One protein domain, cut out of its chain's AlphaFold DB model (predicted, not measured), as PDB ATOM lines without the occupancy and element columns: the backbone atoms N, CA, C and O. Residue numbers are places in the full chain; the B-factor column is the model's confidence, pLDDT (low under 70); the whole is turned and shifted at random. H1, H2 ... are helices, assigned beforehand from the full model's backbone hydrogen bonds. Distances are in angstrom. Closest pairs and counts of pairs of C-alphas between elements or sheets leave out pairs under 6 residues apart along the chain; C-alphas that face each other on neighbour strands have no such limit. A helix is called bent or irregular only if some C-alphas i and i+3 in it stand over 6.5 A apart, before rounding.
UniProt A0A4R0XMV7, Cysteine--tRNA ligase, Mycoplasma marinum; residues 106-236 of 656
ATOM      1  N   SER A 106     153.173  91.038 205.674       76.31
ATOM      2  CA  SER A 106     154.589  91.066 206.049       76.31
ATOM      3  C   SER A 106     155.296  92.322 205.517       76.31
ATOM      4  O   SER A 106     154.852  92.973 204.566       76.31
ATOM      5  N   VAL A 107     156.432  92.674 206.127       73.69
ATOM      6  CA  VAL A 107     157.307  93.757 205.632       73.69
ATOM      7  C   VAL A 107     157.813  93.419 204.219       73.69
ATOM      8  O   VAL A 107     157.981  94.313 203.395       73.69
ATOM      9  N   ASN A 108     158.008  92.127 203.916       80.81
ATOM     10  CA  ASN A 108     158.410  91.645 202.590       80.81
ATOM     11  C   ASN A 108     157.330  91.929 201.547       80.81
ATOM     12  O   ASN A 108     157.646  92.443 200.484       80.81
ATOM     13  N   PHE A 109     156.058  91.689 201.877       81.81
ATOM     14  CA  PHE A 109     154.948  92.005 200.979       81.81
ATOM     15  C   PHE A 109     154.930  93.492 200.598       81.81
ATOM     16  O   PHE A 109     154.853  93.827 199.421       81.81
ATOM     17  N   HIS A 110     155.072  94.386 201.582       77.06
ATOM     18  CA  HIS A 110     155.120  95.830 201.330       77.06
ATOM     19  C   HIS A 110     156.308  96.222 200.448       77.06
ATOM     20  O   HIS A 110     156.158  97.067 199.570       77.06
ATOM     21  N   PHE A 111     157.467  95.601 200.676       81.81
ATOM     22  CA  PHE A 111     158.678  95.844 199.900       81.81
ATOM     23  C   PHE A 111     158.516  95.421 198.437       81.81
ATOM     24  O   PHE A 111     158.671  96.243 197.540       81.81
ATOM     25  N   PHE A 112     158.122  94.169 198.195       84.88
ATOM     26  CA  PHE A 112     158.001  93.642 196.838       84.88
ATOM     27  C   PHE A 112     156.906  94.335 196.034       84.88
ATOM     28  O   PHE A 112     157.146  94.687 194.887       84.88
ATOM     29  N   VAL A 113     155.737  94.598 196.627       82.56
ATOM     30  CA  VAL A 113     154.648  95.296 195.924       82.56
ATOM     31  C   VAL A 113     155.056  96.722 195.559       82.56
ATOM     32  O   VAL A 113     154.814  97.159 194.437       82.56
ATOM     33  N   THR A 114     155.709  97.443 196.476       81.94
ATOM     34  CA  THR A 114     156.139  98.823 196.205       81.94
ATOM     35  C   THR A 114     157.226  98.861 195.133       81.94
ATOM     36  O   THR A 114     157.133  99.659 194.203       81.94
ATOM     37  N   LEU A 115     158.219  97.970 195.218       84.75
ATOM     38  CA  LEU A 115     159.299  97.874 194.237       84.75
ATOM     39  C   LEU A 115     158.793  97.452 192.852       84.75
ATOM     40  O   LEU A 115     159.183  98.043 191.851       84.75
ATOM     41  N   PHE A 116     157.889  96.474 192.794       86.31
ATOM     42  CA  PHE A 116     157.279  96.010 191.550       86.31
ATOM     43  C   PHE A 116     156.553  97.141 190.821       86.31
ATOM     44  O   PHE A 116     156.766  97.349 189.627       86.31
ATOM     45  N   VAL A 117     155.747  97.920 191.551       82.75
ATOM     46  CA  VAL A 117     155.045  99.063 190.966       82.75
ATOM     47  C   VAL A 117     156.034 100.125 190.507       82.75
ATOM     48  O   VAL A 117     155.924 100.555 189.368       82.75
ATOM     49  N   LEU A 118     157.040 100.489 191.312       82.94
ATOM     50  CA  LEU A 118     158.088 101.440 190.911       82.94
ATOM     51  C   LEU A 118     158.754 101.055 189.578       82.94
ATOM     52  O   LEU A 118     158.941 101.918 188.721       82.94
ATOM     53  N   ILE A 119     159.068  99.770 189.388       84.06
ATOM     54  CA  ILE A 119     159.697  99.260 188.163       84.06
ATOM     55  C   ILE A 119     158.747  99.379 186.969       84.06
ATOM     56  O   ILE A 119     159.112  99.990 185.968       84.06
ATOM     57  N   ILE A 120     157.523  98.849 187.074       85.38
ATOM     58  CA  ILE A 120     156.532  98.901 185.982       85.38
ATOM     59  C   ILE A 120     156.266 100.344 185.563       85.38
ATOM     60  O   ILE A 120     156.266 100.680 184.381       85.38
ATOM     61  N   CYS A 121     156.070 101.200 186.553       82.25
ATOM     62  CA  CYS A 121     155.833 102.618 186.396       82.25
ATOM     63  C   CYS A 121     156.987 103.339 185.690       82.25
ATOM     64  O   CYS A 121     156.753 104.094 184.745       82.25
ATOM     65  N   GLY A 122     158.227 103.086 186.120       83.38
ATOM     66  CA  GLY A 122     159.420 103.661 185.501       83.38
ATOM     67  C   GLY A 122     159.612 103.201 184.053       83.38
ATOM     68  O   GLY A 122     159.896 104.023 183.185       83.38
ATOM     69  N   VAL A 123     159.392 101.913 183.771       83.31
ATOM     70  CA  VAL A 123     159.479 101.351 182.412       83.31
ATOM     71  C   VAL A 123     158.386 101.925 181.507       83.31
ATOM     72  O   VAL A 123     158.676 102.339 180.385       83.31
ATOM     73  N   GLY A 124     157.146 102.021 181.992       81.38
ATOM     74  CA  GLY A 124     156.035 102.594 181.231       81.38
ATOM     75  C   GLY A 124     156.281 104.054 180.837       81.38
ATOM     76  O   GLY A 124     156.096 104.420 179.678       81.38
ATOM     77  N   LEU A 125     156.776 104.873 181.771       79.81
ATOM     78  CA  LEU A 125     157.192 106.254 181.496       79.81
ATOM     79  C   LEU A 125     158.336 106.316 180.481       79.81
ATOM     80  O   LEU A 125     158.289 107.116 179.548       79.81
ATOM     81  N   PHE A 126     159.339 105.449 180.632       83.69
ATOM     82  CA  PHE A 126     160.472 105.380 179.717       83.69
ATOM     83  C   PHE A 126     160.025 105.115 178.273       83.69
ATOM     84  O   PHE A 126     160.439 105.845 177.369       83.69
ATOM     85  N   ILE A 127     159.151 104.121 178.072       82.00
ATOM     86  CA  ILE A 127     158.578 103.769 176.764       82.00
ATOM     87  C   ILE A 127     157.716 104.919 176.235       82.00
ATOM     88  O   ILE A 127     157.900 105.354 175.100       82.00
ATOM     89  N   GLY A 128     156.824 105.471 177.063       78.62
ATOM     90  CA  GLY A 128     155.941 106.568 176.662       78.62
ATOM     91  C   GLY A 128     156.703 107.809 176.185       78.62
ATOM     92  O   GLY A 128     156.296 108.442 175.216       78.62
ATOM     93  N   ILE A 129     157.842 108.133 176.809       81.81
ATOM     94  CA  ILE A 129     158.703 109.247 176.375       81.81
ATOM     95  C   ILE A 129     159.377 108.950 175.029       81.81
ATOM     96  O   ILE A 129     159.518 109.851 174.201       81.81
ATOM     97  N   GLN A 130     159.764 107.697 174.771       82.19
ATOM     98  CA  GLN A 130     160.343 107.310 173.480       82.19
ATOM     99  C   GLN A 130     159.358 107.491 172.326       82.19
ATOM    100  O   GLN A 130     159.759 107.921 171.242       82.19
ATOM    101  N   MET A 131     158.072 107.256 172.580       81.69
ATOM    102  CA  MET A 131     157.006 107.395 171.588       81.69
ATOM    103  C   MET A 131     156.659 108.855 171.238       81.69
ATOM    104  O   MET A 131     155.916 109.084 170.288       81.69
ATOM    105  N   ILE A 132     157.198 109.856 171.949       80.50
ATOM    106  CA  ILE A 132     156.950 111.275 171.642       80.50
ATOM    107  C   ILE A 132     157.664 111.654 170.328       80.50
ATOM    108  O   ILE A 132     158.880 111.472 170.229       80.50
ATOM    109  N   PRO A 133     156.984 112.220 169.316       82.06
ATOM    110  CA  PRO A 133     157.645 112.687 168.097       82.06
ATOM    111  C   PRO A 133     158.628 113.838 168.367       82.06
ATOM    112  O   PRO A 133     158.361 114.729 169.175       82.06
ATOM    113  N   GLN A 134     159.761 113.865 167.657       79.81
ATOM    114  CA  GLN A 134     160.775 114.916 167.838       79.81
ATOM    115  C   GLN A 134     160.244 116.309 167.452       79.81
ATOM    116  O   GLN A 134     160.593 117.303 168.087       79.81
ATOM    117  N   SER A 135     159.343 116.373 166.468       77.94
ATOM    118  CA  SER A 135     158.635 117.596 166.067       77.94
ATOM    119  C   SER A 135     157.804 118.184 167.209       77.94
ATOM    120  O   SER A 135     157.809 119.394 167.424       77.94
ATOM    121  N   THR A 136     157.149 117.333 168.001       77.94
ATOM    122  CA  THR A 136     156.400 117.755 169.184       77.94
ATOM    123  C   THR A 136     157.328 118.359 170.228       77.94
ATOM    124  O   THR A 136     157.041 119.433 170.745       77.94
ATOM    125  N   LEU A 137     158.467 117.715 170.496       74.06
ATOM    126  CA  LEU A 137     159.441 118.179 171.484       74.06
ATOM    127  C   LEU A 137     160.085 119.521 171.095       74.06
ATOM    128  O   LEU A 137     160.308 120.382 171.948       74.06
ATOM    129  N   ALA A 138     160.329 119.724 169.798       72.69
ATOM    130  CA  ALA A 138     160.810 120.992 169.260       72.69
ATOM    131  C   ALA A 138     159.780 122.123 169.441       72.69
ATOM    132  O   ALA A 138     160.162 123.231 169.832       72.69
ATOM    133  N   ALA A 139     158.491 121.822 169.242       70.06
ATOM    134  CA  ALA A 139     157.385 122.777 169.305       70.06
ATOM    135  C   ALA A 139     157.004 123.233 170.730       70.06
ATOM    136  O   ALA A 139     156.444 124.316 170.896       70.06
ATOM    137  N   VAL A 140     157.307 122.454 171.779       69.88
ATOM    138  CA  VAL A 140     156.986 122.850 173.166       69.88
ATOM    139  C   VAL A 140     157.927 123.950 173.661       69.88
ATOM    140  O   VAL A 140     159.148 123.829 173.544       69.88
ATOM    141  N   LYS A 141     157.388 124.984 174.322       67.00
ATOM    142  CA  LYS A 141     158.153 125.991 175.090       67.00
ATOM    143  C   LYS A 141     158.716 125.407 176.403       67.00
ATOM    144  O   LYS A 141     158.415 125.884 177.490       67.00
ATOM    145  N   SER A 142     159.499 124.335 176.305       67.44
ATOM    146  CA  SER A 142     160.233 123.724 177.418       67.44
ATOM    147  C   SER A 142     161.732 123.992 177.254       67.44
ATOM    148  O   SER A 142     162.223 123.921 176.122       67.44
ATOM    149  N   PRO A 143     162.481 124.245 178.347       67.38
ATOM    150  CA  PRO A 143     163.944 124.300 178.301       67.38
ATOM    151  C   PRO A 143     164.568 122.942 177.933       67.38
ATOM    152  O   PRO A 143     165.753 122.867 177.624       67.38
ATOM    153  N   ILE A 144     163.776 121.863 177.938       72.50
ATOM    154  CA  ILE A 144     164.224 120.511 177.620       72.50
ATOM    155  C   ILE A 144     163.790 120.130 176.215       72.50
ATOM    156  O   ILE A 144     162.604 119.948 175.943       72.50
ATOM    157  N   LYS A 145     164.780 119.970 175.336       72.62
ATOM    158  CA  LYS A 145     164.586 119.687 173.908       72.62
ATOM    159  C   LYS A 145     164.998 118.274 173.491       72.62
ATOM    160  O   LYS A 145     164.904 117.933 172.315       72.62
ATOM    161  N   THR A 146     165.437 117.437 174.432       81.88
ATOM    162  CA  THR A 146     165.884 116.064 174.153       81.88
ATOM    163  C   THR A 146     165.096 115.036 174.964       81.88
ATOM    164  O   THR A 146     164.794 115.239 176.144       81.88
ATOM    165  N   LYS A 147     164.761 113.905 174.326       83.62
ATOM    166  CA  LYS A 147     164.035 112.797 174.972       83.62
ATOM    167  C   LYS A 147     164.796 112.252 176.176       83.62
ATOM    168  O   LYS A 147     164.194 111.985 177.208       83.62
ATOM    169  N   TRP A 148     166.119 112.142 176.063       82.69
ATOM    170  CA  TRP A 148     166.969 111.612 177.127       82.69
ATOM    171  C   TRP A 148     166.904 112.453 178.410       82.69
ATOM    172  O   TRP A 148     166.757 111.902 179.497       82.69
ATOM    173  N   MET A 149     166.904 113.787 178.305       80.00
ATOM    174  CA  MET A 149     166.749 114.657 179.477       80.00
ATOM    175  C   MET A 149     165.358 114.538 180.120       80.00
ATOM    176  O   MET A 149     165.249 114.561 181.345       80.00
ATOM    177  N   LEU A 150     164.296 114.362 179.321       78.69
ATOM    178  CA  LEU A 150     162.954 114.085 179.852       78.69
ATOM    179  C   LEU A 150     162.899 112.744 180.592       78.69
ATOM    180  O   LEU A 150     162.298 112.662 181.662       78.69
ATOM    181  N   GLN A 151     163.550 111.710 180.055       84.06
ATOM    182  CA  GLN A 151     163.652 110.406 180.712       84.06
ATOM    183  C   GLN A 151     164.429 110.497 182.024       84.06
ATOM    184  O   GLN A 151     163.975 109.962 183.033       84.06
ATOM    185  N   LEU A 152     165.561 111.205 182.035       82.56
ATOM    186  CA  LEU A 152     166.363 111.407 183.240       82.56
ATOM    187  C   LEU A 152     165.533 112.056 184.354       82.56
ATOM    188  O   LEU A 152     165.588 111.615 185.498       82.56
ATOM    189  N   LEU A 153     164.724 113.066 184.029       78.62
ATOM    190  CA  LEU A 153     163.903 113.756 185.024       78.62
ATOM    191  C   LEU A 153     162.713 112.924 185.495       78.62
ATOM    192  O   LEU A 153     162.513 112.771 186.701       78.62
ATOM    193  N   ALA A 154     161.933 112.370 184.568       74.81
ATOM    194  CA  ALA A 154     160.719 111.636 184.910       74.81
ATOM    195  C   ALA A 154     161.033 110.290 185.585       74.81
ATOM    196  O   ALA A 154     160.461 109.961 186.626       74.81
ATOM    197  N   CYS A 155     161.986 109.527 185.040       81.12
ATOM    198  CA  CYS A 155     162.375 108.230 185.593       81.12
ATOM    199  C   CYS A 155     163.347 108.370 186.773       81.12
ATOM    200  O   CYS A 155     163.302 107.550 187.689       81.12
ATOM    201  N   GLY A 156     164.180 109.417 186.809       80.50
ATOM    202  CA  GLY A 156     165.120 109.661 187.908       80.50
ATOM    203  C   GLY A 156     164.429 109.910 189.249       80.50
ATOM    204  O   GLY A 156     164.878 109.395 190.271       80.50
ATOM    205  N   GLY A 157     163.287 110.607 189.259       77.62
ATOM    206  CA  GLY A 157     162.481 110.784 190.474       77.62
ATOM    207  C   GLY A 157     161.934 109.462 191.030       77.62
ATOM    208  O   GLY A 157     161.975 109.227 192.239       77.62
ATOM    209  N   ILE A 158     161.481 108.561 190.153       81.44
ATOM    210  CA  ILE A 158     161.006 107.219 190.528       81.44
ATOM    211  C   ILE A 158     162.172 106.352 191.019       81.44
ATOM    212  O   ILE A 158     162.051 105.680 192.044       81.44
ATOM    213  N   ALA A 159     163.320 106.413 190.338       83.12
ATOM    214  CA  ALA A 159     164.531 105.704 190.740       83.12
ATOM    215  C   ALA A 159     165.016 106.154 192.128       83.12
ATOM    216  O   ALA A 159     165.313 105.311 192.975       83.12
ATOM    217  N   LEU A 160     165.008 107.462 192.406       82.50
ATOM    218  CA  LEU A 160     165.360 108.014 193.715       82.50
ATOM    219  C   LEU A 160     164.426 107.497 194.819       82.50
ATOM    220  O   LEU A 160     164.893 107.089 195.882       82.50
ATOM    221  N   LEU A 161     163.114 107.456 194.566       81.94
ATOM    222  CA  LEU A 161     162.152 106.866 195.500       81.94
ATOM    223  C   LEU A 161     162.400 105.366 195.715       81.94
ATOM    224  O   LEU A 161     162.247 104.886 196.838       81.94
ATOM    225  N   GLY A 162     162.831 104.643 194.679       82.19
ATOM    226  CA  GLY A 162     163.282 103.254 194.783       82.19
ATOM    227  C   GLY A 162     164.510 103.094 195.677       82.19
ATOM    228  O   GLY A 162     164.499 102.248 196.570       82.19
ATOM    229  N   VAL A 163     165.522 103.951 195.519       84.12
ATOM    230  CA  VAL A 163     166.707 103.968 196.392       84.12
ATOM    231  C   VAL A 163     166.302 104.250 197.837       84.12
ATOM    232  O   VAL A 163     166.662 103.488 198.729       84.12
ATOM    233  N   VAL A 164     165.479 105.275 198.079       80.31
ATOM    234  CA  VAL A 164     164.953 105.583 199.419       80.31
ATOM    235  C   VAL A 164     164.189 104.390 199.996       80.31
ATOM    236  O   VAL A 164     164.368 104.051 201.165       80.31
ATOM    237  N   HIS A 165     163.368 103.714 199.192       81.25
ATOM    238  CA  HIS A 165     162.610 102.540 199.614       81.25
ATOM    239  C   HIS A 165     163.519 101.363 200.007       81.25
ATOM    240  O   HIS A 165     163.296 100.736 201.044       81.25
ATOM    241  N   ILE A 166     164.569 101.101 199.225       83.81
ATOM    242  CA  ILE A 166     165.583 100.079 199.515       83.81
ATOM    243  C   ILE A 166     166.343 100.438 200.795       83.81
ATOM    244  O   ILE A 166     166.417  99.627 201.711       83.81
ATOM    245  N   VAL A 167     166.833 101.670 200.922       82.44
ATOM    246  CA  VAL A 167     167.555 102.133 202.117       82.44
ATOM    247  C   VAL A 167     166.685 101.995 203.370       82.44
ATOM    248  O   VAL A 167     167.109 101.414 204.369       82.44
ATOM    249  N   LEU A 168     165.427 102.441 203.314       76.50
ATOM    250  CA  LEU A 168     164.485 102.330 204.431       76.50
ATOM    251  C   LEU A 168     164.180 100.884 204.825       76.50
ATOM    252  O   LEU A 168     163.826 100.643 205.980       76.50
ATOM    253  N   ARG A 169     164.294  99.928 203.896       79.06
ATOM    254  CA  ARG A 169     164.099  98.505 204.185       79.06
ATOM    255  C   ARG A 169     165.214  97.940 205.066       79.06
ATOM    256  O   ARG A 169     164.935  97.067 205.887       79.06
ATOM    257  N   PHE A 170     166.440  98.426 204.890       78.44
ATOM    258  CA  PHE A 170     167.627  97.939 205.598       78.44
ATOM    259  C   PHE A 170     167.981  98.761 206.841       78.44
ATOM    260  O   PHE A 170     168.758  98.314 207.681       78.44
ATOM    261  N   ILE A 171     167.351  99.922 207.034       73.50
ATOM    262  CA  ILE A 171     167.357 100.607 208.328       73.50
ATOM    263  C   ILE A 171     166.491  99.790 209.294       73.50
ATOM    264  O   ILE A 171     165.331  99.506 209.001       73.50
ATOM    265  N   ASN A 172     167.035  99.439 210.464       56.34
ATOM    266  CA  ASN A 172     166.450  98.546 211.480       56.34
ATOM    267  C   ASN A 172     165.200  99.135 212.201       56.34
ATOM    268  O   ASN A 172     165.069  99.114 213.424       56.34
ATOM    269  N   LYS A 173     164.271  99.735 211.444       68.62
ATOM    270  CA  LYS A 173     163.058 100.439 211.882       68.62
ATOM    271  C   LYS A 173     161.837  99.946 211.084       68.62
ATOM    272  O   LYS A 173     161.261 100.698 210.294       68.62
ATOM    273  N   PRO A 174     161.353  98.713 211.321       66.62
ATOM    274  CA  PRO A 174     160.275  98.098 210.533       66.62
ATOM    275  C   PRO A 174     158.944  98.866 210.596       66.62
ATOM    276  O   PRO A 174     158.162  98.832 209.648       66.62
ATOM    277  N   LYS A 175     158.687  99.600 211.687       63.47
ATOM    278  CA  LYS A 175     157.514 100.484 211.809       63.47
ATOM    279  C   LYS A 175     157.581 101.674 210.847       63.47
ATOM    280  O   LYS A 175     156.574 102.004 210.232       63.47
ATOM    281  N   LEU A 176     158.761 102.284 210.700       67.12
ATOM    282  CA  LEU A 176     158.981 103.396 209.775       67.12
ATOM    283  C   LEU A 176     158.795 102.923 208.331       67.12
ATOM    284  O   LEU A 176     158.095 103.568 207.559       67.12
ATOM    285  N   PHE A 177     159.331 101.750 207.993       71.81
ATOM    286  CA  PHE A 177     159.172 101.167 206.663       71.81
ATOM    287  C   PHE A 177     157.704 100.888 206.308       71.81
ATOM    288  O   PHE A 177     157.236 101.309 205.251       71.81
ATOM    289  N   LYS A 178     156.944 100.246 207.211       67.75
ATOM    290  CA  LYS A 178     155.501  99.991 207.014       67.75
ATOM    291  C   LYS A 178     154.684 101.278 206.834       67.75
ATOM    292  O   LYS A 178     153.627 101.235 206.218       67.75
ATOM    293  N   MET A 179     155.173 102.401 207.357       67.00
ATOM    294  CA  MET A 179     154.538 103.710 207.219       67.00
ATOM    295  C   MET A 179     154.906 104.409 205.904       67.00
ATOM    296  O   MET A 179     154.041 104.989 205.257       67.00
ATOM    297  N   VAL A 180     156.177 104.362 205.502       69.62
ATOM    298  CA  VAL A 180     156.678 105.113 204.340       69.62
ATOM    299  C   VAL A 180     156.425 104.380 203.019       69.62
ATOM    300  O   VAL A 180     156.164 105.024 202.007       69.62
ATOM    301  N   ALA A 181     156.431 103.044 203.011       74.12
ATOM    302  CA  ALA A 181     156.196 102.253 201.802       74.12
ATOM    303  C   ALA A 181     154.854 102.575 201.100       74.12
ATOM    304  O   ALA A 181     154.880 102.856 199.901       74.12
ATOM    305  N   PRO A 182     153.704 102.649 201.806       73.00
ATOM    306  CA  PRO A 182     152.443 103.082 201.200       73.00
ATOM    307  C   PRO A 182     152.462 104.502 200.644       73.00
ATOM    308  O   PRO A 182     151.832 104.765 199.626       73.00
ATOM    309  N   ILE A 183     153.190 105.412 201.295       72.44
ATOM    310  CA  ILE A 183     153.309 106.811 200.870       72.44
ATOM    311  C   ILE A 183     154.058 106.887 199.539       72.44
ATOM    312  O   ILE A 183     153.600 107.564 198.618       72.44
ATOM    313  N   ILE A 184     155.171 106.159 199.417       75.88
ATOM    314  CA  ILE A 184     155.949 106.073 198.176       75.88
ATOM    315  C   ILE A 184     155.094 105.471 197.059       75.88
ATOM    316  O   ILE A 184     154.972 106.075 195.995       75.88
ATOM    317  N   LEU A 185     154.449 104.329 197.326       75.75
ATOM    318  CA  LEU A 185     153.588 103.659 196.353       75.75
ATOM    319  C   LEU A 185     152.478 104.588 195.849       75.75
ATOM    320  O   LEU A 185     152.264 104.731 194.646       75.75
ATOM    321  N   PHE A 186     151.798 105.257 196.778       74.56
ATOM    322  CA  PHE A 186     150.699 106.157 196.463       74.56
ATOM    323  C   PHE A 186     151.151 107.380 195.655       74.56
ATOM    324  O   PHE A 186     150.472 107.776 194.709       74.56
ATOM    325  N   THR A 187     152.317 107.940 195.984       74.44
ATOM    326  CA  THR A 187     152.895 109.090 195.272       74.44
ATOM    327  C   THR A 187     153.158 108.760 193.804       74.44
ATOM    328  O   THR A 187     152.806 109.540 192.923       74.44
ATOM    329  N   VAL A 188     153.735 107.590 193.535       76.69
ATOM    330  CA  VAL A 188     154.146 107.181 192.185       76.69
ATOM    331  C   VAL A 188     152.937 106.889 191.302       76.69
ATOM    332  O   VAL A 188     152.867 107.385 190.180       76.69
ATOM    333  N   ILE A 189     151.953 106.143 191.817       75.00
ATOM    334  CA  ILE A 189     150.735 105.823 191.057       75.00
ATOM    335  C   ILE A 189     149.976 107.105 190.696       75.00
ATOM    336  O   ILE A 189     149.530 107.261 189.559       75.00
ATOM    337  N   LEU A 190     149.849 108.036 191.647       72.25
ATOM    338  CA  LEU A 190     149.196 109.319 191.394       72.25
ATOM    339  C   LEU A 190     149.936 110.153 190.353       72.25
ATOM    340  O   LEU A 190     149.294 110.747 189.493       72.25
ATOM    341  N   GLU A 191     151.265 110.216 190.426       76.44
ATOM    342  CA  GLU A 191     152.035 111.015 189.476       76.44
ATOM    343  C   GLU A 191     151.890 110.497 188.047       76.44
ATOM    344  O   GLU A 191     151.761 111.285 187.114       76.44
ATOM    345  N   ILE A 192     151.851 109.179 187.872       73.50
ATOM    346  CA  ILE A 192     151.696 108.559 186.553       73.50
ATOM    347  C   ILE A 192     150.302 108.779 186.015       73.50
ATOM    348  O   ILE A 192     150.144 109.159 184.858       73.50
ATOM    349  N   HIS A 193     149.292 108.609 186.866       72.00
ATOM    350  CA  HIS A 193     147.927 108.936 186.495       72.00
ATOM    351  C   HIS A 193     147.815 110.399 186.041       72.00
ATOM    352  O   HIS A 193     147.302 110.669 184.957       72.00
ATOM    353  N   ASN A 194     148.371 111.334 186.818       71.12
ATOM    354  CA  ASN A 194     148.352 112.756 186.483       71.12
ATOM    355  C   ASN A 194     149.140 113.064 185.209       71.12
ATOM    356  O   ASN A 194     148.703 113.896 184.416       71.12
ATOM    357  N   SER A 195     150.286 112.417 185.014       72.69
ATOM    358  CA  SER A 195     151.141 112.615 183.845       72.69
ATOM    359  C   SER A 195     150.535 112.044 182.569       72.69
ATOM    360  O   SER A 195     150.864 112.542 181.509       72.69
ATOM    361  N   LEU A 196     149.641 111.055 182.642       71.12
ATOM    362  CA  LEU A 196     148.977 110.485 181.465       71.12
ATOM    363  C   LEU A 196     147.629 111.154 181.168       71.12
ATOM    364  O   LEU A 196     147.342 111.509 180.031       71.12
ATOM    365  N   MET A 197     146.797 111.350 182.191       70.19
ATOM    366  CA  MET A 197     145.399 111.743 181.987       70.19
ATOM    367  C   MET A 197     145.203 113.257 181.928       70.19
ATOM    368  O   MET A 197     144.375 113.739 181.160       70.19
ATOM    369  N   THR A 198     145.970 114.026 182.706       70.44
ATOM    370  CA  THR A 198     145.819 115.492 182.727       70.44
ATOM    371  C   THR A 198     146.215 116.135 181.397       70.44
ATOM    372  O   THR A 198     145.475 116.993 180.937       70.44
ATOM    373  N   PRO A 199     147.286 115.691 180.706       74.12
ATOM    374  CA  PRO A 199     147.605 116.179 179.365       74.12
ATOM    375  C   PRO A 199     146.503 115.983 178.332       74.12
ATOM    376  O   PRO A 199     146.371 116.802 177.431       74.12
ATOM    377  N   LEU A 200     145.707 114.917 178.459       70.19
ATOM    378  CA  LEU A 200     144.563 114.686 177.582       70.19
ATOM    379  C   LEU A 200     143.507 115.769 177.784       70.19
ATOM    380  O   LEU A 200     143.082 116.401 176.821       70.19
ATOM    381  N   ALA A 201     143.173 116.049 179.039       66.25
ATOM    382  CA  ALA A 201     142.221 117.092 179.379       66.25
ATOM    383  C   ALA A 201     142.746 118.498 179.010       66.25
ATOM    384  O   ALA A 201     142.035 119.267 178.366       66.25
ATOM    385  N   ASP A 202     144.019 118.788 179.301       67.50
ATOM    386  CA  ASP A 202     144.668 120.064 178.976       67.50
ATOM    387  C   ASP A 202     144.790 120.283 177.460       67.50
ATOM    388  O   ASP A 202     144.623 121.405 176.986       67.50
ATOM    389  N   SER A 203     145.042 119.227 176.676       70.12
ATOM    390  CA  SER A 203     145.090 119.315 175.208       70.12
ATOM    391  C   SER A 203     143.760 119.775 174.615       70.12
ATOM    392  O   SER A 203     143.733 120.602 173.705       70.12
ATOM    393  N   GLN A 204     142.656 119.311 175.199       66.62
ATOM    394  CA  GLN A 204     141.304 119.646 174.772       66.62
ATOM    395  C   GLN A 204     140.867 121.025 175.278       66.62
ATOM    396  O   GLN A 204     140.205 121.753 174.546       66.62
ATOM    397  N   SER A 205     141.256 121.420 176.496       63.72
ATOM    398  CA  SER A 205     140.853 122.710 177.074       63.72
ATOM    399  C   SER A 205     141.719 123.895 176.635       63.72
ATOM    400  O   SER A 205     141.233 125.020 176.592       63.72
ATOM    401  N   LEU A 206     143.010 123.674 176.360       65.62
ATOM    402  CA  LEU A 206     143.979 124.726 176.011       65.62
ATOM    403  C   LEU A 206     144.315 124.755 174.513       65.62
ATOM    404  O   LEU A 206     145.180 125.526 174.102       65.62
ATOM    405  N   ASN A 207     143.653 123.918 173.706       67.25
ATOM    406  CA  ASN A 207     143.887 123.763 172.268       67.25
ATOM    407  C   ASN A 207     145.370 123.489 171.923       67.25
ATOM    408  O   ASN A 207     145.933 124.032 170.972       67.25
ATOM    409  N   LEU A 208     146.023 122.669 172.752       69.38
ATOM    410  CA  LEU A 208     147.412 122.230 172.594       69.38
ATOM    411  C   LEU A 208     147.436 120.793 172.067       69.38
ATOM    412  O   LEU A 208     146.530 120.014 172.345       69.38
ATOM    413  N   SER A 209     148.501 120.381 171.375       75.88
ATOM    414  CA  SER A 209     148.658 118.955 171.059       75.88
ATOM    415  C   SER A 209     148.868 118.144 172.345       75.88
ATOM    416  O   SER A 209     149.566 118.588 173.261       75.88
ATOM    417  N   TYR A 210     148.305 116.931 172.409       77.19
ATOM    418  CA  TYR A 210     148.476 116.028 173.555       77.19
ATOM    419  C   TYR A 210     149.947 115.861 173.936       77.19
ATOM    420  O   TYR A 210     150.311 115.975 175.103       77.19
ATOM    421  N   GLY A 211     150.817 115.662 172.943       73.25
ATOM    422  CA  GLY A 211     152.241 115.502 173.196       73.25
ATOM    423  C   GLY A 211     152.903 116.768 173.759       73.25
ATOM    424  O   GLY A 211     153.815 116.651 174.574       73.25
ATOM    425  N   ALA A 212     152.419 117.969 173.416       72.31
ATOM    426  CA  ALA A 212     152.914 119.206 174.014       72.31
ATOM    427  C   ALA A 212     152.504 119.345 175.489       72.31
ATOM    428  O   ALA A 212     153.342 119.668 176.337       72.31
ATOM    429  N   ALA A 213     151.247 119.029 175.811       72.69
ATOM    430  CA  ALA A 213     150.765 118.984 177.190       72.69
ATOM    431  C   ALA A 213     151.488 117.889 178.004       72.69
ATOM    432  O   ALA A 213     151.900 118.118 179.142       72.69
ATOM    433  N   TYR A 214     151.734 116.727 177.394       78.12
ATOM    434  CA  TYR A 214     152.411 115.587 178.015       78.12
ATOM    435  C   TYR A 214     153.851 115.932 178.411       78.12
ATOM    436  O   TYR A 214     154.242 115.742 179.563       78.12
ATOM    437  N   VAL A 215     154.616 116.555 177.507       77.75
ATOM    438  CA  VAL A 215     155.974 117.054 177.794       77.75
ATOM    439  C   VAL A 215     155.973 118.090 178.927       77.75
ATOM    440  O   VAL A 215     156.834 118.039 179.806       77.75
ATOM    441  N   GLY A 216     154.996 119.003 178.953       74.88
ATOM    442  CA  GLY A 216     154.858 119.997 180.023       74.88
ATOM    443  C   GLY A 216     154.559 119.387 181.400       74.88
ATOM    444  O   GLY A 216     155.009 119.908 182.428       74.88
ATOM    445  N   HIS A 217     153.833 118.270 181.444       75.69
ATOM    446  CA  HIS A 217     153.587 117.525 182.678       75.69
ATOM    447  C   HIS A 217     154.831 116.773 183.146       75.69
ATOM    448  O   HIS A 217     155.223 116.957 184.297       75.69
ATOM    449  N   LEU A 218     155.508 116.053 182.250       77.19
ATOM    450  CA  LEU A 218     156.744 115.324 182.559       77.19
ATOM    451  C   LEU A 218     157.857 116.232 183.096       77.19
ATOM    452  O   LEU A 218     158.580 115.858 184.016       77.19
ATOM    453  N   PHE A 219     157.971 117.452 182.564       75.75
ATOM    454  CA  PHE A 219     158.925 118.446 183.058       75.75
ATOM    455  C   PHE A 219     158.673 118.836 184.526       75.75
ATOM    456  O   PHE A 219     159.609 119.059 185.289       75.75
ATOM    457  N   THR A 220     157.406 118.894 184.941       72.62
ATOM    458  CA  THR A 220     157.007 119.296 186.302       72.62
ATOM    459  C   THR A 220     156.896 118.115 187.271       72.62
ATOM    460  O   THR A 220     156.773 118.326 188.481       72.62
ATOM    461  N   SER A 221     156.989 116.878 186.772       74.88
ATOM    462  CA  SER A 221     156.840 115.646 187.550       74.88
ATOM    463  C   SER A 221     157.780 115.506 188.752       74.88
ATOM    464  O   SER A 221     157.296 115.103 189.807       74.88
ATOM    465  N   PRO A 222     159.078 115.874 188.700       72.44
ATOM    466  CA  PRO A 222     159.950 115.789 189.880       72.44
ATOM    467  C   PRO A 222     159.454 116.646 191.053       72.44
ATOM    468  O   PRO A 222     159.439 116.209 192.206       72.44
ATOM    469  N   ILE A 223     158.982 117.858 190.751       71.19
ATOM    470  CA  ILE A 223     158.435 118.790 191.742       71.19
ATOM    471  C   ILE A 223     157.090 118.270 192.257       71.19
ATOM    472  O   ILE A 223     156.831 118.296 193.463       71.19
ATOM    473  N   LYS A 224     156.248 117.733 191.365       71.31
ATOM    474  CA  LYS A 224     154.966 117.127 191.738       71.31
ATOM    475  C   LYS A 224     155.150 115.899 192.623       71.31
ATOM    476  O   LYS A 224     154.470 115.819 193.641       71.31
ATOM    477  N   LEU A 225     156.113 115.021 192.338       73.69
ATOM    478  CA  LEU A 225     156.482 113.890 193.196       73.69
ATOM    479  C   LEU A 225     156.863 114.363 194.600       73.69
ATOM    480  O   LEU A 225     156.298 113.872 195.576       73.69
ATOM    481  N   LEU A 226     157.747 115.358 194.723       70.94
ATOM    482  CA  LEU A 226     158.154 115.894 196.025       70.94
ATOM    483  C   LEU A 226     156.978 116.536 196.783       70.94
ATOM    484  O   LEU A 226     156.794 116.312 197.987       70.94
ATOM    485  N   SER A 227     156.143 117.293 196.068       70.25
ATOM    486  CA  SER A 227     154.931 117.891 196.632       70.25
ATOM    487  C   SER A 227     153.937 116.819 197.087       70.25
ATOM    488  O   SER A 227     153.407 116.909 198.190       70.25
ATOM    489  N   ASN A 228     153.756 115.749 196.308       71.88
ATOM    490  CA  ASN A 228     152.875 114.632 196.622       71.88
ATOM    491  C   ASN A 228     153.391 113.866 197.841       71.88
ATOM    492  O   ASN A 228     152.602 113.625 198.746       71.88
ATOM    493  N   VAL A 229     154.695 113.573 197.945       72.19
ATOM    494  CA  VAL A 229     155.277 112.952 199.152       72.19
ATOM    495  C   VAL A 229     154.972 113.800 200.388       72.19
ATOM    496  O   VAL A 229     154.553 113.270 201.418       72.19
ATOM    497  N   THR A 230     155.130 115.119 200.282       68.88
ATOM    498  CA  THR A 230     154.880 116.055 201.386       68.88
ATOM    499  C   THR A 230     153.401 116.098 201.763       68.88
ATOM    500  O   THR A 230     153.054 115.926 202.932       68.88
ATOM    501  N   ILE A 231     152.521 116.261 200.775       67.00
ATOM    502  CA  ILE A 231     151.069 116.303 200.953       67.00
ATOM    503  C   ILE A 231     150.573 114.981 201.531       67.00
ATOM    504  O   ILE A 231     149.820 114.994 202.498       67.00
ATOM    505  N   ILE A 232     151.012 113.839 201.008       67.88
ATOM    506  CA  ILE A 232     150.620 112.503 201.475       67.88
ATOM    507  C   ILE A 232     151.165 112.241 202.882       67.88
ATOM    508  O   ILE A 232     150.449 111.702 203.720       67.88
ATOM    509  N   SER A 233     152.392 112.662 203.187       66.62
ATOM    510  CA  SER A 233     152.956 112.580 204.539       66.62
ATOM    511  C   SER A 233     152.154 113.416 205.538       66.62
ATOM    512  O   SER A 233     151.816 112.942 206.624       66.62
ATOM    513  N   LEU A 234     151.767 114.634 205.154       64.69
ATOM    514  CA  LEU A 234     150.909 115.498 205.960       64.69
ATOM    515  C   LEU A 234     149.503 114.900 206.119       64.69
ATOM    516  O   LEU A 234     148.984 114.845 207.231       64.69
ATOM    517  N   THR A 235     148.936 114.369 205.031       63.69
ATOM    518  CA  THR A 235     147.679 113.605 205.016       63.69
ATOM    519  C   THR A 235     147.748 112.487 206.039       63.69
ATOM    520  O   THR A 235     146.889 112.383 206.903       63.69
ATOM    521  N   TYR A 236     148.801 111.673 205.984       64.06
ATOM    522  CA  TYR A 236     149.001 110.563 206.895       64.06
ATOM    523  C   TYR A 236     149.133 111.050 208.340       64.06
ATOM    524  O   TYR A 236     148.507 110.477 209.219       64.06
TER     525      TYR A 236
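This is residues 106 to 236 of the 656 residues of the protein "Cysteine--tRNA ligase" of Mycoplasma marinum (UniProt A0A4R0XMV7). Three long helices, H1, H3 and H4, make an elongated up-and-down bundle, each running against the one before it. The bent helix H5 folds back along H4 and packs on H3 and H4, its arm H5b crossing H4, while short H2 packs on H5a at one end. The printed part has 131 residues with five named helices, H1 to H5 in order, no named strand, class all helix. It is compact, with a radius of gyration of the C-alphas of 16.0 A, spanning 49 by 27 by 21 A.

Begin with H4, residues 174 to 205. It touches H1, residues 107 to 130, the same way at 25 degrees, a shallow tilt; the closest C-alphas, Thr 114 and Leu 185, are 5.5 A apart. H3, residues 147 to 170, touches H1 opposite ways, closest at C-alphas Gly 122 and Cys 155, 5.4 A. H3 and H4 form a hairpin. H5, residues 210 to 236, was assigned as one helix by its hydrogen bonds but is bent: C-alphas 219 and 222 are 7.4 A apart. Arm H5a, residues 210 to 219, forms a hairpin with H4, its closest C-alphas, Pro 199 and Ala 213, 4.8 A apart. H2, residues 134 to 139, touches H5a. Every O i to N i+4 pair is within hydrogen-bond range in H1, H2, H5a and H5b, residues 222 to 236; H3 has 19 of 20, H4 24 of 28.

Find C-alpha 107 at (157.307, 93.757, 205.632); H1 runs 35.0 A. H3 spans 34.2 A, H4 45.9 A. H5b ends at C-alpha 236, (149.001, 110.563, 206.895).

The printed part has no cut and no long link. Mean pLDDT of the printed part is 75.4; 26 residues are under 70, among them 230 to 236.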